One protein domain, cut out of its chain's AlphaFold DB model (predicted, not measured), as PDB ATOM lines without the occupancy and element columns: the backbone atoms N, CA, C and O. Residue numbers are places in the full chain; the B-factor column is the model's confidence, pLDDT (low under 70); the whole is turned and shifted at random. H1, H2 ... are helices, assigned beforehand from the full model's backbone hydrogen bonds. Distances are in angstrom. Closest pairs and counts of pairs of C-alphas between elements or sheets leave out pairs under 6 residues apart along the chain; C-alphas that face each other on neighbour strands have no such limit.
ATOM      1  N   PRO A   2     242.395 207.267 103.013       86.31
ATOM      2  CA  PRO A   2     243.315 206.123 102.900       86.31
ATOM      3  C   PRO A   2     243.271 205.162 104.098       86.31
ATOM      4  O   PRO A   2     243.201 203.956 103.910       86.31
ATOM      5  N   ILE A   3     243.177 205.702 105.318       91.81
ATOM      6  CA  ILE A   3     243.099 204.919 106.563       91.81
ATOM      7  C   ILE A   3     241.880 203.986 106.571       91.81
ATOM      8  O   ILE A   3     242.023 202.793 106.806       91.81
ATOM      9  N   ILE A   4     240.686 204.503 106.268       92.88
ATOM     10  CA  ILE A   4     239.457 203.691 106.257       92.88
ATOM     11  C   ILE A   4     239.560 202.591 105.196       92.88
ATOM     12  O   ILE A   4     239.290 201.433 105.492       92.88
ATOM     13  N   LYS A   5     240.025 202.937 103.987       94.56
ATOM     14  CA  LYS A   5     240.212 201.961 102.903       94.56
ATOM     15  C   LYS A   5     241.156 200.826 103.320       94.56
ATOM     16  O   LYS A   5     240.843 199.669 103.082       94.56
ATOM     17  N   SER A   6     242.265 201.146 103.990       96.12
ATOM     18  CA  SER A   6     243.226 200.136 104.457       96.12
ATOM     19  C   SER A   6     242.636 199.168 105.492       96.12
ATOM     20  O   SER A   6     242.926 197.978 105.445       96.12
ATOM     21  N   ILE A   7     241.765 199.655 106.387       95.56
ATOM     22  CA  ILE A   7     241.090 198.814 107.387       95.56
ATOM     23  C   ILE A   7     240.110 197.863 106.698       95.56
ATOM     24  O   ILE A   7     240.120 196.675 106.993       95.56
ATOM     25  N   LEU A   8     239.308 198.365 105.756       96.38
ATOM     26  CA  LEU A   8     238.316 197.556 105.038       96.38
ATOM     27  C   LEU A   8     238.943 196.490 104.141       96.38
ATOM     28  O   LEU A   8     238.396 195.401 104.019       96.38
ATOM     29  N   ASN A   9     240.112 196.774 103.562       95.75
ATOM     30  CA  ASN A   9     240.862 195.774 102.806       95.75
ATOM     31  C   ASN A   9     241.390 194.645 103.707       95.75
ATOM     32  O   ASN A   9     241.445 193.499 103.273       95.75
ATOM     33  N   MET A  10     241.795 194.964 104.940       96.69
ATOM     34  CA  MET A  10     242.304 193.981 105.903       96.69
ATOM     35  C   MET A  10     241.177 193.185 106.579       96.69
ATOM     36  O   MET A  10     241.356 192.010 106.880       96.69
ATOM     37  N   TYR A  11     240.018 193.812 106.789       96.75
ATOM     38  CA  TYR A  11     238.860 193.232 107.469       96.75
ATOM     39  C   TYR A  11     237.590 193.377 106.615       96.75
ATOM     40  O   TYR A  11     236.774 194.267 106.870       96.75
ATOM     41  N   PRO A  12     237.386 192.509 105.604       95.06
ATOM     42  CA  PRO A  12     236.256 192.614 104.672       95.06
ATOM     43  C   PRO A  12     234.892 192.349 105.326       95.06
ATOM     44  O   PRO A  12     233.854 192.688 104.766       95.06
ATOM     45  N   ASN A  13     234.882 191.758 106.522       96.50
ATOM     46  CA  ASN A  13     233.690 191.554 107.341       96.50
ATOM     47  C   ASN A  13     233.232 192.824 108.085       96.50
ATOM     48  O   ASN A  13     232.175 192.811 108.713       96.50
ATOM     49  N   VAL A  14     234.013 193.909 108.050       94.69
ATOM     50  CA  VAL A  14     233.630 195.198 108.633       94.69
ATOM     51  C   VAL A  14     232.855 196.003 107.594       94.69
ATOM     52  O   VAL A  14     233.397 196.403 106.566       94.69
ATOM     53  N   LEU A  15     231.587 196.288 107.884       92.81
ATOM     54  CA  LEU A  15     230.769 197.181 107.067       92.81
ATOM     55  C   LEU A  15     231.030 198.637 107.458       92.81
ATOM     56  O   LEU A  15     230.948 199.012 108.629       92.81
ATOM     57  N   HIS A  16     231.354 199.469 106.470       93.31
ATOM     58  CA  HIS A  16     231.615 200.890 106.685       93.31
ATOM     59  C   HIS A  16     230.391 201.740 106.377       93.31
ATOM     60  O   HIS A  16     229.856 201.688 105.271       93.31
ATOM     61  N   HIS A  17     230.029 202.608 107.318       91.19
ATOM     62  CA  HIS A  17     228.979 203.600 107.137       91.19
ATOM     63  C   HIS A  17     229.549 205.013 107.287       91.19
ATOM     64  O   HIS A  17     230.350 205.291 108.180       91.19
ATOM     65  N   GLN A  18     229.138 205.914 106.394       90.12
ATOM     66  CA  GLN A  18     229.393 207.349 106.517       90.12
ATOM     67  C   GLN A  18     228.086 208.042 106.871       90.12
ATOM     68  O   GLN A  18     227.093 207.900 106.159       90.12
ATOM     69  N   HIS A  19     228.094 208.811 107.952       87.44
ATOM     70  CA  HIS A  19     226.977 209.657 108.349       87.44
ATOM     71  C   HIS A  19     227.480 211.048 108.715       87.44
ATOM     72  O   HIS A  19     228.636 211.233 109.092       87.44
ATOM     73  N   TYR A  20     226.588 212.025 108.594       84.56
ATOM     74  CA  TYR A  20     226.894 213.439 108.768       84.56
ATOM     75  C   TYR A  20     225.945 214.063 109.789       84.56
ATOM     76  O   TYR A  20     224.801 213.624 109.953       84.56
ATOM     77  N   THR A  21     226.414 215.102 110.470       83.25
ATOM     78  CA  THR A  21     225.560 215.969 111.282       83.25
ATOM     79  C   THR A  21     224.669 216.825 110.394       83.25
ATOM     80  O   THR A  21     225.053 217.258 109.306       83.25
ATOM     81  N   LYS A  22     223.447 217.083 110.863       81.62
ATOM     82  CA  LYS A  22     222.546 218.046 110.230       81.62
ATOM     83  C   LYS A  22     222.827 219.420 110.820       81.62
ATOM     84  O   LYS A  22     222.325 219.737 111.889       81.62
ATOM     85  N   ILE A  23     223.606 220.232 110.113       77.81
ATOM     86  CA  ILE A  23     223.987 221.586 110.557       77.81
ATOM     87  C   ILE A  23     222.788 222.538 110.726       77.81
ATOM     88  O   ILE A  23     222.870 223.519 111.458       77.81
ATOM     89  N   ASN A  24     221.649 222.230 110.098       83.12
ATOM     90  CA  ASN A  24     220.407 222.992 110.255       83.12
ATOM     91  C   ASN A  24     219.691 222.711 111.588       83.12
ATOM     92  O   ASN A  24     218.826 223.490 111.979       83.12
ATOM     93  N   ASP A  25     220.045 221.636 112.298       84.19
ATOM     94  CA  ASP A  25     219.468 221.338 113.606       84.19
ATOM     95  C   ASP A  25     220.241 222.132 114.669       84.19
ATOM     96  O   ASP A  25     221.395 221.824 114.969       84.19
ATOM     97  N   ASN A  26     219.616 223.156 115.257       90.81
ATOM     98  CA  ASN A  26     220.260 223.947 116.305       90.81
ATOM     99  C   ASN A  26     220.547 223.074 117.536       90.81
ATOM    100  O   ASN A  26     219.634 222.632 118.244       90.81
ATOM    101  N   MET A  27     221.834 222.872 117.816       89.56
ATOM    102  CA  MET A  27     222.289 222.015 118.900       89.56
ATOM    103  C   MET A  27     221.780 222.461 120.274       89.56
ATOM    104  O   MET A  27     221.443 221.609 121.089       89.56
ATOM    105  N   TYR A  28     221.652 223.762 120.541       92.44
ATOM    106  CA  TYR A  28     221.188 224.235 121.847       92.44
ATOM    107  C   TYR A  28     219.707 223.951 122.090       92.44
ATOM    108  O   TYR A  28     219.357 223.593 123.206       92.44
ATOM    109  N   ASN A  29     218.865 223.979 121.052       91.06
ATOM    110  CA  ASN A  29     217.463 223.559 121.182       91.06
ATOM    111  C   ASN A  29     217.375 222.071 121.541       91.06
ATOM    112  O   ASN A  29     216.542 221.644 122.336       91.06
ATOM    113  N   ARG A  30     218.274 221.261 120.972       88.12
ATOM    114  CA  ARG A  30     218.393 219.844 121.322       88.12
ATOM    115  C   ARG A  30     218.890 219.664 122.755       88.12
ATOM    116  O   ARG A  30     218.409 218.774 123.448       88.12
ATOM    117  N   LEU A  31     219.816 220.502 123.215       89.25
ATOM    118  CA  LEU A  31     220.263 220.476 124.607       89.25
ATOM    119  C   LEU A  31     219.165 220.877 125.584       89.25
ATOM    120  O   LEU A  31     219.049 220.218 126.608       89.25
ATOM    121  N   ASP A  32     218.312 221.840 125.237       89.69
ATOM    122  CA  ASP A  32     217.178 222.227 126.081       89.69
ATOM    123  C   ASP A  32     216.277 221.033 126.407       89.69
ATOM    124  O   ASP A  32     215.902 220.836 127.560       89.69
ATOM    125  N   THR A  33     216.014 220.164 125.423       87.38
ATOM    126  CA  THR A  33     215.243 218.929 125.660       87.38
ATOM    127  C   THR A  33     215.953 217.935 126.580       87.38
ATOM    128  O   THR A  33     215.301 217.136 127.247       87.38
ATOM    129  N   LEU A  34     217.287 217.985 126.634       85.88
ATOM    130  CA  LEU A  34     218.107 217.087 127.439       85.88
ATOM    131  C   LEU A  34     218.437 217.648 128.823       85.88
ATOM    132  O   LEU A  34     218.811 216.868 129.696       85.88
ATOM    133  N   HIS A  35     218.299 218.956 129.047       85.12
ATOM    134  CA  HIS A  35     218.744 219.596 130.282       85.12
ATOM    135  C   HIS A  35     218.095 219.001 131.536       85.12
ATOM    136  O   HIS A  35     218.792 218.801 132.529       85.12
ATOM    137  N   CYS A  36     216.809 218.641 131.470       80.94
ATOM    138  CA  CYS A  36     216.101 217.985 132.574       80.94
ATOM    139  C   CYS A  36     216.674 216.606 132.948       80.94
ATOM    140  O   CYS A  36     216.491 216.155 134.074       80.94
ATOM    141  N   TYR A  37     217.395 215.950 132.035       83.12
ATOM    142  CA  TYR A  37     218.044 214.661 132.279       83.12
ATOM    143  C   TYR A  37     219.536 214.800 132.585       83.12
ATOM    144  O   TYR A  37     220.104 213.952 133.271       83.12
ATOM    145  N   THR A  38     220.196 215.828 132.041       78.81
ATOM    146  CA  THR A  38     221.630 216.039 132.255       78.81
ATOM    147  C   THR A  38     221.929 216.785 133.548       78.81
ATOM    148  O   THR A  38     223.043 216.641 134.040       78.81
ATOM    149  N   ASP A  39     220.985 217.584 134.061       82.56
ATOM    150  CA  ASP A  39     221.070 218.368 135.311       82.56
ATOM    151  C   ASP A  39     222.374 219.183 135.463       82.56
ATOM    152  O   ASP A  39     222.904 219.425 136.546       82.56
ATOM    153  N   GLN A  40     222.955 219.571 134.327       82.94
ATOM    154  CA  GLN A  40     224.154 220.394 134.241       82.94
ATOM    155  C   GLN A  40     224.320 220.938 132.814       82.94
ATOM    156  O   GLN A  40     223.906 220.277 131.850       82.94
ATOM    157  N   PRO A  41     225.027 222.067 132.642       84.81
ATOM    158  CA  PRO A  41     225.416 222.544 131.325       84.81
ATOM    159  C   PRO A  41     226.510 221.670 130.703       84.81
ATOM    160  O   PRO A  41     227.392 221.126 131.372       84.81
ATOM    161  N   ILE A  42     226.507 221.589 129.377       83.25
ATOM    162  CA  ILE A  42     227.462 220.777 128.625       83.25
ATOM    163  C   ILE A  42     228.726 221.572 128.309       83.25
ATOM    164  O   ILE A  42     228.687 222.608 127.646       83.25
ATOM    165  N   ARG A  43     229.888 221.045 128.705       77.75
ATOM    166  CA  ARG A  43     231.186 221.712 128.503       77.75
ATOM    167  C   ARG A  43     231.681 221.735 127.049       77.75
ATOM    168  O   ARG A  43     232.352 222.688 126.660       77.75
ATOM    169  N   ASN A  44     231.450 220.677 126.274       80.56
ATOM    170  CA  ASN A  44     232.021 220.512 124.927       80.56
ATOM    171  C   ASN A  44     230.915 220.279 123.885       80.56
ATOM    172  O   ASN A  44     230.925 219.259 123.199       80.56
ATOM    173  N   GLU A 215     241.100 216.780 113.822       84.62
ATOM    174  CA  GLU A 215     240.660 218.002 114.482       84.62
ATOM    175  C   GLU A 215     239.303 217.766 115.157       84.62
ATOM    176  O   GLU A 215     238.403 217.159 114.578       84.62
ATOM    177  N   GLN A 216     239.174 218.194 116.412       85.31
ATOM    178  CA  GLN A 216     237.908 218.133 117.145       85.31
ATOM    179  C   GLN A 216     237.051 219.343 116.788       85.31
ATOM    180  O   GLN A 216     237.599 220.432 116.634       85.31
ATOM    181  N   ALA A 217     235.728 219.168 116.722       86.19
ATOM    182  CA  ALA A 217     234.781 220.241 116.416       86.19
ATOM    183  C   ALA A 217     235.094 221.011 115.115       86.19
ATOM    184  O   ALA A 217     234.811 222.206 115.014       86.19
ATOM    185  N   ALA A 218     235.703 220.334 114.136       88.00
ATOM    186  CA  ALA A 218     236.246 220.944 112.926       88.00
ATOM    187  C   ALA A 218     235.192 221.702 112.105       88.00
ATOM    188  O   ALA A 218     235.538 222.641 111.404       88.00
ATOM    189  N   ASP A 219     233.923 221.313 112.204       90.38
ATOM    190  CA  ASP A 219     232.778 221.843 111.461       90.38
ATOM    191  C   ASP A 219     231.825 222.693 112.323       90.38
ATOM    192  O   ASP A 219     230.846 223.227 111.808       90.38
ATOM    193  N   PHE A 220     232.105 222.895 113.615       92.12
ATOM    194  CA  PHE A 220     231.176 223.596 114.513       92.12
ATOM    195  C   PHE A 220     230.949 225.070 114.132       92.12
ATOM    196  O   PHE A 220     229.908 225.652 114.436       92.12
ATOM    197  N   TYR A 221     231.895 225.688 113.418       94.38
ATOM    198  CA  TYR A 221     231.705 227.033 112.867       94.38
ATOM    199  C   TYR A 221     230.580 227.095 111.823       94.38
ATOM    200  O   TYR A 221     229.984 228.155 111.654       94.38
ATOM    201  N   LEU A 222     230.256 225.983 111.150       94.19
ATOM    202  CA  LEU A 222     229.121 225.911 110.228       94.19
ATOM    203  C   LEU A 222     227.801 226.051 110.995       94.19
ATOM    204  O   LEU A 222     226.954 226.848 110.601       94.19
ATOM    205  N   SER A 223     227.671 225.351 112.127       93.25
ATOM    206  CA  SER A 223     226.528 225.470 113.046       93.25
ATOM    207  C   SER A 223     226.393 226.909 113.561       93.25
ATOM    208  O   SER A 223     225.319 227.507 113.483       93.25
ATOM    209  N   TYR A 224     227.509 227.532 113.965       95.44
ATOM    210  CA  TYR A 224     227.525 228.957 114.318       95.44
ATOM    211  C   TYR A 224     227.029 229.845 113.169       95.44
ATOM    212  O   TYR A 224     226.129 230.651 113.371       95.44
ATOM    213  N   ASN A 225     227.562 229.689 111.957       96.06
ATOM    214  CA  ASN A 225     227.203 230.542 110.821       96.06
ATOM    215  C   ASN A 225     225.707 230.499 110.479       96.06
ATOM    216  O   ASN A 225     225.167 231.499 110.006       96.06
ATOM    217  N   ILE A 226     225.039 229.374 110.737       95.69
ATOM    218  CA  ILE A 226     223.597 229.221 110.522       95.69
ATOM    219  C   ILE A 226     222.802 229.843 111.676       95.69
ATOM    220  O   ILE A 226     221.850 230.587 111.441       95.69
ATOM    221  N   HIS A 227     223.190 229.566 112.924       96.50
ATOM    222  CA  HIS A 227     222.342 229.818 114.097       96.50
ATOM    223  C   HIS A 227     222.748 231.032 114.944       96.50
ATOM    224  O   HIS A 227     222.053 231.357 115.907       96.50
ATOM    225  N   GLN A 228     223.839 231.734 114.612       96.81
ATOM    226  CA  GLN A 228     224.414 232.776 115.478       96.81
ATOM    227  C   GLN A 228     223.426 233.882 115.865       96.81
ATOM    228  O   GLN A 228     223.437 234.310 117.016       96.81
ATOM    229  N   LYS A 229     222.519 234.279 114.958       96.88
ATOM    230  CA  LYS A 229     221.486 235.286 115.256       96.88
ATOM    231  C   LYS A 229     220.555 234.812 116.371       96.88
ATOM    232  O   LYS A 229     220.398 235.502 117.368       96.88
ATOM    233  N   GLN A 230     220.038 233.588 116.256       96.75
ATOM    234  CA  GLN A 230     219.187 232.982 117.281       96.75
ATOM    235  C   GLN A 230     219.921 232.847 118.622       96.75
ATOM    236  O   GLN A 230     219.339 233.079 119.681       96.75
ATOM    237  N   TRP A 231     221.204 232.471 118.595       97.25
ATOM    238  CA  TRP A 231     222.015 232.355 119.808       97.25
ATOM    239  C   TRP A 231     222.235 233.715 120.474       97.25
ATOM    240  O   TRP A 231     222.127 233.813 121.695       97.25
ATOM    241  N   LEU A 232     222.508 234.754 119.683       98.00
ATOM    242  CA  LEU A 232     222.668 236.123 120.161       98.00
ATOM    243  C   LEU A 232     221.362 236.668 120.749       98.00
ATOM    244  O   LEU A 232     221.382 237.215 121.849       98.00
ATOM    245  N   ASP A 233     220.238 236.480 120.060       97.69
ATOM    246  CA  ASP A 233     218.923 236.934 120.521       97.69
ATOM    247  C   ASP A 233     218.566 236.301 121.866       97.69
ATOM    248  O   ASP A 233     218.181 236.994 122.808       97.69
ATOM    249  N   ARG A 234     218.777 234.988 122.006       96.81
ATOM    250  CA  ARG A 234     218.543 234.291 123.273       96.81
ATOM    251  C   ARG A 234     219.487 234.769 124.377       96.81
ATOM    252  O   ARG A 234     219.060 234.943 125.512       96.81
ATOM    253  N   LEU A 235     220.753 235.034 124.054       96.75
ATOM    254  CA  LEU A 235     221.729 235.550 125.016       96.75
ATOM    255  C   LEU A 235     221.411 236.991 125.471       96.75
ATOM    256  O   LEU A 235     221.706 237.351 126.611       96.75
ATOM    257  N   ASN A 236     220.798 237.806 124.610       97.06
ATOM    258  CA  ASN A 236     220.341 239.156 124.950       97.06
ATOM    259  C   ASN A 236     219.071 239.150 125.815       97.06
ATOM    260  O   ASN A 236     218.899 240.047 126.638       97.06
ATOM    261  N   ASN A 237     218.220 238.134 125.658       97.25
ATOM    262  CA  ASN A 237     216.919 238.023 126.325       97.25
ATOM    263  C   ASN A 237     216.927 237.145 127.591       97.25
ATOM    264  O   ASN A 237     215.864 236.748 128.062       97.25
ATOM    265  N   LEU A 238     218.101 236.850 128.161       97.50
ATOM    266  CA  LEU A 238     218.212 236.075 129.402       97.50
ATOM    267  C   LEU A 238     217.487 236.756 130.575       97.50
ATOM    268  O   LEU A 238     217.571 237.981 130.734       97.50
ATOM    269  N   LYS A 239     216.884 235.966 131.470       97.94
ATOM    270  CA  LYS A 239     216.253 236.454 132.710       97.94
ATOM    271  C   LYS A 239     217.273 237.243 133.559       97.94
ATOM    272  O   LYS A 239     218.451 236.868 133.610       97.94
ATOM    273  N   PRO A 240     216.869 238.304 134.291       96.88
ATOM    274  CA  PRO A 240     217.794 239.088 135.122       96.88
ATOM    275  C   PRO A 240     218.574 238.251 136.149       96.88
ATOM    276  O   PRO A 240     219.758 238.503 136.384       96.88
ATOM    277  N   SER A 241     217.940 237.220 136.716       96.06
ATOM    278  CA  SER A 241     218.579 236.249 137.615       96.06
ATOM    279  C   SER A 241     219.708 235.480 136.922       96.06
ATOM    280  O   SER A 241     220.814 235.395 137.458       96.06
ATOM    281  N   THR A 242     219.468 234.990 135.704       95.12
ATOM    282  CA  THR A 242     220.466 234.306 134.874       95.12
ATOM    283  C   THR A 242     221.624 235.235 134.526       95.12
ATOM    284  O   THR A 242     222.788 234.865 134.695       95.12
ATOM    285  N   GLN A 243     221.328 236.471 134.108       94.31
ATOM    286  CA  GLN A 243     222.343 237.481 133.793       94.31
ATOM    287  C   GLN A 243     223.262 237.765 134.989       94.31
ATOM    288  O   GLN A 243     224.485 237.840 134.835       94.31
ATOM    289  N   ALA A 244     222.690 237.871 136.193       91.38
ATOM    290  CA  ALA A 244     223.436 238.108 137.425       91.38
ATOM    291  C   ALA A 244     224.411 236.970 137.779       91.38
ATOM    292  O   ALA A 244     225.361 237.191 138.536       91.38
ATOM    293  N   ILE A 245     224.195 235.760 137.255       87.50
ATOM    294  CA  ILE A 245     225.089 234.613 137.434       87.50
ATOM    295  C   ILE A 245     226.087 234.549 136.278       87.50
ATOM    296  O   ILE A 245     227.295 234.606 136.508       87.50
ATOM    297  N   ILE A 246     225.611 234.478 135.034       89.06
ATOM    298  CA  ILE A 246     226.453 234.181 133.867       89.06
ATOM    299  C   ILE A 246     227.575 235.213 133.676       89.06
ATOM    300  O   ILE A 246     228.721 234.839 133.419       89.06
ATOM    301  N   TRP A 247     227.304 236.501 133.912       89.50
ATOM    302  CA  TRP A 247     228.295 237.570 133.733       89.50
ATOM    303  C   TRP A 247     229.324 237.675 134.864       89.50
ATOM    304  O   TRP A 247     230.322 238.377 134.718       89.50
ATOM    305  N   LYS A 248     229.159 236.925 135.964       85.38
ATOM    306  CA  LYS A 248     230.243 236.710 136.944       85.38
ATOM    307  C   LYS A 248     231.299 235.745 136.400       85.38
ATOM    308  O   LYS A 248     232.468 235.813 136.787       85.38
ATOM    309  N   HIS A 249     230.892 234.838 135.514       80.62
ATOM    310  CA  HIS A 249     231.716 233.742 135.013       80.62
ATOM    311  C   HIS A 249     232.330 234.027 133.639       80.62
ATOM    312  O   HIS A 249     233.453 233.588 133.380       80.62
ATOM    313  N   PHE A 250     231.635 234.805 132.804       84.81
ATOM    314  CA  PHE A 250     232.069 235.192 131.464       84.81
ATOM    315  C   PHE A 250     232.113 236.707 131.298       84.81
ATOM    316  O   PHE A 250     231.242 237.432 131.772       84.81
ATOM    317  N   ASN A 251     233.107 237.192 130.553       89.50
ATOM    318  CA  ASN A 251     233.173 238.602 130.182       89.50
ATOM    319  C   ASN A 251     232.104 238.911 129.118       89.50
ATOM    320  O   ASN A 251     232.248 238.499 127.964       89.50
ATOM    321  N   LYS A 252     231.054 239.638 129.519       91.62
ATOM    322  CA  LYS A 252     229.899 239.986 128.678       91.62
ATOM    323  C   LYS A 252     230.309 240.637 127.355       91.62
ATOM    324  O   LYS A 252     229.892 240.168 126.298       91.62
ATOM    325  N   ASP A 253     231.174 241.648 127.400       93.19
ATOM    326  CA  ASP A 253     231.592 242.394 126.207       93.19
ATOM    327  C   ASP A 253     232.358 241.516 125.218       93.19
ATOM    328  O   ASP A 253     232.151 241.615 124.013       93.19
ATOM    329  N   LYS A 254     233.197 240.594 125.706       92.69
ATOM    330  CA  LYS A 254     233.896 239.626 124.850       92.69
ATOM    331  C   LYS A 254     232.944 238.606 124.230       92.69
ATOM    332  O   LYS A 254     233.155 238.234 123.078       92.69
ATOM    333  N   MET A 255     231.942 238.131 124.977       94.69
ATOM    334  CA  MET A 255     230.973 237.149 124.470       94.69
ATOM    335  C   MET A 255     230.067 237.773 123.408       94.69
ATOM    336  O   MET A 255     229.976 237.250 122.302       94.69
ATOM    337  N   LEU A 256     229.468 238.931 123.702       96.31
ATOM    338  CA  LEU A 256     228.615 239.651 122.753       96.31
ATOM    339  C   LEU A 256     229.423 240.245 121.590       96.31
ATOM    340  O   LEU A 256     228.978 240.235 120.445       96.31
ATOM    341  N   GLY A 257     230.637 240.723 121.864       96.31
ATOM    342  CA  GLY A 257     231.549 241.262 120.859       96.31
ATOM    343  C   GLY A 257     231.996 240.227 119.827       96.31
ATOM    344  O   GLY A 257     232.232 240.599 118.683       96.31
ATOM    345  N   PHE A 258     232.042 238.935 120.181       97.44
ATOM    346  CA  PHE A 258     232.363 237.870 119.226       97.44
ATOM    347  C   PHE A 258     231.380 237.835 118.047       97.44
ATOM    348  O   PHE A 258     231.818 237.730 116.907       97.44
ATOM    349  N   PHE A 259     230.077 237.994 118.305       98.12
ATOM    350  CA  PHE A 259     229.053 238.022 117.253       98.12
ATOM    351  C   PHE A 259     229.182 239.232 116.324       98.12
ATOM    352  O   PHE A 259     228.914 239.129 115.130       98.12
ATOM    353  N   LYS A 260     229.626 240.375 116.864       96.81
ATOM    354  CA  LYS A 260     229.881 241.593 116.081       96.81
ATOM    355  C   LYS A 260     231.135 241.466 115.220       96.81
ATOM    356  O   LYS A 260     231.137 241.907 114.079       96.81
ATOM    357  N   GLU A 261     232.194 240.883 115.776       97.31
ATOM    358  CA  GLU A 261     233.466 240.670 115.078       97.31
ATOM    359  C   GLU A 261     233.344 239.596 113.990       97.31
ATOM    360  O   GLU A 261     233.937 239.733 112.922       97.31
ATOM    361  N   TYR A 262     232.556 238.549 114.245       97.44
ATOM    362  CA  TYR A 262     232.335 237.438 113.325       97.44
ATOM    363  C   TYR A 262     230.841 237.262 113.021       97.44
ATOM    364  O   TYR A 262     230.228 236.305 113.503       97.44
ATOM    365  N   PRO A 263     230.242 238.132 112.183       96.25
ATOM    366  CA  PRO A 263     228.888 237.903 111.676       96.25
ATOM    367  C   PRO A 263     228.810 236.610 110.848       96.25
ATOM    368  O   PRO A 263     227.765 235.962 110.803       96.25
ATOM    369  N   GLN A 264     229.940 236.228 110.243       96.62
ATOM    370  CA  GLN A 264     230.190 234.946 109.604       96.62
ATOM    371  C   GLN A 264     231.655 234.553 109.843       96.62
ATOM    372  O   GLN A 264     232.570 235.350 109.636       96.62
ATOM    373  N   ILE A 265     231.881 233.325 110.296       96.94
ATOM    374  CA  ILE A 265     233.209 232.736 110.455       96.94
ATOM    375  C   ILE A 265     233.676 232.196 109.092       96.94
ATOM    376  O   ILE A 265     232.894 231.509 108.426       96.94
ATOM    377  N   PRO A 266     234.927 232.475 108.671       95.62
ATOM    378  CA  PRO A 266     235.478 231.953 107.420       95.62
ATOM    379  C   PRO A 266     235.557 230.422 107.415       95.62
ATOM    380  O   PRO A 266     235.682 229.796 108.469       95.62
ATOM    381  N   ASP A 267     235.537 229.830 106.218       93.50
ATOM    382  CA  ASP A 267     235.741 228.391 106.050       93.50
ATOM    383  C   ASP A 267     237.096 227.964 106.630       93.50
ATOM    384  O   ASP A 267     238.113 228.611 106.370       93.50
ATOM    385  N   LYS A 268     237.101 226.885 107.423       89.12
ATOM    386  CA  LYS A 268     238.289 226.367 108.131       89.12
ATOM    387  C   LYS A 268     238.982 227.454 108.971       89.12
ATOM    388  O   LYS A 268     240.106 227.869 108.665       89.12
ATOM    389  N   PRO A 269     238.322 227.930 110.040       92.88
ATOM    390  CA  PRO A 269     238.862 228.987 110.880       92.88
ATOM    391  C   PRO A 269     240.204 228.596 111.502       92.88
ATOM    392  O   PRO A 269     240.455 227.442 111.845       92.88
ATOM    393  N   ASN A 270     241.066 229.591 111.709       92.12
ATOM    394  CA  ASN A 270     242.311 229.367 112.433       92.12
ATOM    395  C   ASN A 270     242.054 229.044 113.918       92.12
ATOM    396  O   ASN A 270     240.995 229.334 114.482       92.12
ATOM    397  N   SER A 271     243.082 228.520 114.586       87.88
ATOM    398  CA  SER A 271     242.999 228.086 115.984       87.88
ATOM    399  C   SER A 271     242.529 229.177 116.951       87.88
ATOM    400  O   SER A 271     241.833 228.870 117.917       87.88
ATOM    401  N   LYS A 272     242.853 230.453 116.705       88.88
ATOM    402  CA  LYS A 272     242.424 231.572 117.558       88.88
ATOM    403  C   LYS A 272     240.905 231.752 117.515       88.88
ATOM    404  O   LYS A 272     240.294 231.941 118.567       88.88
ATOM    405  N   ILE A 273     240.307 231.679 116.325       92.38
ATOM    406  CA  ILE A 273     238.852 231.760 116.151       92.38
ATOM    407  C   ILE A 273     238.194 230.526 116.772       92.38
ATOM    408  O   ILE A 273     237.297 230.679 117.598       92.38
ATOM    409  N   THR A 274     238.692 229.325 116.462       90.50
ATOM    410  CA  THR A 274     238.159 228.062 116.998       90.50
ATOM    411  C   THR A 274     238.161 228.048 118.524       90.50
ATOM    412  O   THR A 274     237.153 227.711 119.139       90.50
ATOM    413  N   ILE A 275     239.251 228.486 119.163       87.81
ATOM    414  CA  ILE A 275     239.327 228.591 120.626       87.81
ATOM    415  C   ILE A 275     238.229 229.526 121.140       87.81
ATOM    416  O   ILE A 275     237.417 229.113 121.963       87.81
ATOM    417  N   ARG A 276     238.145 230.760 120.631       91.62
ATOM    418  CA  ARG A 276     237.128 231.730 121.070       91.62
ATOM    419  C   ARG A 276     235.700 231.214 120.866       91.62
ATOM    420  O   ARG A 276     234.872 231.391 121.757       91.62
ATOM    421  N   LEU A 277     235.439 230.517 119.761       93.62
ATOM    422  CA  LEU A 277     234.153 229.877 119.489       93.62
ATOM    423  C   LEU A 277     233.836 228.764 120.501       93.62
ATOM    424  O   LEU A 277     232.713 228.688 120.992       93.62
ATOM    425  N   MET A 278     234.815 227.934 120.875       90.19
ATOM    426  CA  MET A 278     234.631 226.911 121.917       90.19
ATOM    427  C   MET A 278     234.294 227.516 123.280       90.19
ATOM    428  O   MET A 278     233.564 226.913 124.068       90.19
ATOM    429  N   ILE A 279     234.808 228.706 123.578       89.50
ATOM    430  CA  ILE A 279     234.438 229.417 124.800       89.50
ATOM    431  C   ILE A 279     233.032 229.971 124.707       89.50
ATOM    432  O   ILE A 279     232.253 229.768 125.636       89.50
ATOM    433  N   LEU A 280     232.710 230.652 123.608       94.12
ATOM    434  CA  LEU A 280     231.358 231.146 123.395       94.12
ATOM    435  C   LEU A 280     230.357 229.998 123.536       94.12
ATOM    436  O   LEU A 280     229.362 230.131 124.237       94.12
ATOM    437  N   SER A 281     230.678 228.832 122.978       93.19
ATOM    438  CA  SER A 281     229.851 227.637 123.099       93.19
ATOM    439  C   SER A 281     229.599 227.204 124.549       93.19
ATOM    440  O   SER A 281     228.479 226.841 124.905       93.19
ATOM    441  N   ARG A 282     230.609 227.298 125.421       90.88
ATOM    442  CA  ARG A 282     230.454 227.043 126.863       90.88
ATOM    443  C   ARG A 282     229.584 228.088 127.547       90.88
ATOM    444  O   ARG A 282     228.781 227.722 128.400       90.88
ATOM    445  N   CYS A 283     229.750 229.360 127.183       92.62
ATOM    446  CA  CYS A 283     228.915 230.443 127.690       92.62
ATOM    447  C   CYS A 283     227.450 230.220 127.321       92.62
ATOM    448  O   CYS A 283     226.599 230.281 128.199       92.62
ATOM    449  N   LEU A 284     227.166 229.911 126.053       95.44
ATOM    450  CA  LEU A 284     225.817 229.630 125.560       95.44
ATOM    451  C   LEU A 284     225.208 228.427 126.284       95.44
ATOM    452  O   LEU A 284     224.115 228.530 126.824       95.44
ATOM    453  N   SER A 285     225.952 227.324 126.382       92.56
ATOM    454  CA  SER A 285     225.525 226.118 127.101       92.56
ATOM    455  C   SER A 285     225.148 226.408 128.557       92.56
ATOM    456  O   SER A 285     224.095 225.986 129.025       92.56
ATOM    457  N   PHE A 286     225.977 227.173 129.274       91.69
ATOM    458  CA  PHE A 286     225.704 227.512 130.668       91.69
ATOM    459  C   PHE A 286     224.549 228.510 130.809       91.69
ATOM    460  O   PHE A 286     223.670 228.314 131.644       91.69
ATOM    461  N   ALA A 287     224.512 229.543 129.968       93.88
ATOM    462  CA  ALA A 287     223.445 230.534 129.976       93.88
ATOM    463  C   ALA A 287     222.081 229.884 129.727       93.88
ATOM    464  O   ALA A 287     221.160 230.073 130.510       93.88
ATOM    465  N   PHE A 288     221.971 229.077 128.674       95.00
ATOM    466  CA  PHE A 288     220.714 228.461 128.253       95.00
ATOM    467  C   PHE A 288     220.233 227.380 129.215       95.00
ATOM    468  O   PHE A 288     219.029 227.236 129.403       95.00
ATOM    469  N   TYR A 289     221.156 226.673 129.872       92.00
ATOM    470  CA  TYR A 289     220.816 225.772 130.965       92.00
ATOM    471  C   TYR A 289     220.196 226.519 132.154       92.00
ATOM    472  O   TYR A 289     219.173 226.089 132.677       92.00
ATOM    473  N   LEU A 290     220.795 227.635 132.579       91.19
ATOM    474  CA  LEU A 290     220.299 228.418 133.717       91.19
ATOM    475  C   LEU A 290     218.980 229.145 133.429       91.19
ATOM    476  O   LEU A 290     218.250 229.451 134.366       91.19
ATOM    477  N   ASP A 291     218.708 229.455 132.162       93.25
ATOM    478  CA  ASP A 291     217.574 230.290 131.758       93.25
ATOM    479  C   ASP A 291     216.263 229.529 131.520       93.25
ATOM    480  O   ASP A 291     215.274 230.153 131.132       93.25
ATOM    481  N   GLN A 292     216.249 228.209 131.752       82.56
ATOM    482  CA  GLN A 292     215.032 227.381 131.723       82.56
ATOM    483  C   GLN A 292     213.921 227.994 132.585       82.56
ATOM    484  O   GLN A 292     214.212 228.529 133.682       82.56
TER     485      GLN A 292
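This is residues 2 to 44 and 215 to 292 of the 292 residues of a protein of Neisseriaceae bacterium (UniProt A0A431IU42). A body of crossed helices is built round the long H6, with H2, H3, H4 and H5 packed on it, and a long arm with no named element, residues 11 to 26, reaches from this body to the small lone helix H1. The arm and H1 make much of the length, and residues 9 to 15 stand free. The printed part has 121 residues with six named helices, H1 to H6 in chain order, and no named strand, and its class is all helix. It is loose, with a radius of gyration of the C-alphas of 17.7 A, and spans 59 by 34 by 23 A.

H1, residues 2 to 10, touches no helix. H2, residues 27 to 38, touches residues 285 to 289 of the hub H6, residues 271 to 290, at a steep tilt of 50 degrees, the same way; the closest C-alphas, of His 35 and Tyr 289, are 6.6 A apart. H3, residues 220 to 236, has a kink of 72 degrees near residue 227 and touches H6, closest at the C-alphas of Leu 235 and Leu 284, 7.2 A. H4, residues 240 to 249, touches H6, closest at the C-alphas of Thr 242 and Leu 290, 6.0 A. H5, residues 252 to 261, touches H6 at a steep tilt of 53 degrees, opposite ways, closest at the C-alphas of Met 255 and Leu 280, 6.1 A. Every O i to N i+4 pair is within hydrogen-bond range in H1 and H6, against 6 of 8 in H2, 11 of 13 in H3, 4 of 6 in H4 and 4 of 6 in H5.

H1 begins at C-alpha 2, (243.315, 206.123, 102.900). H3 is 21.6 A long and H6 28.8 A, ending at C-alpha 290, (220.299, 228.418, 133.717).

Residues 45 to 214 are not printed, and C-alphas 44 and 215 are 13.8 A apart across the cut. The link from H1 to H2 is long. No printed residue is under 70 in pLDDT.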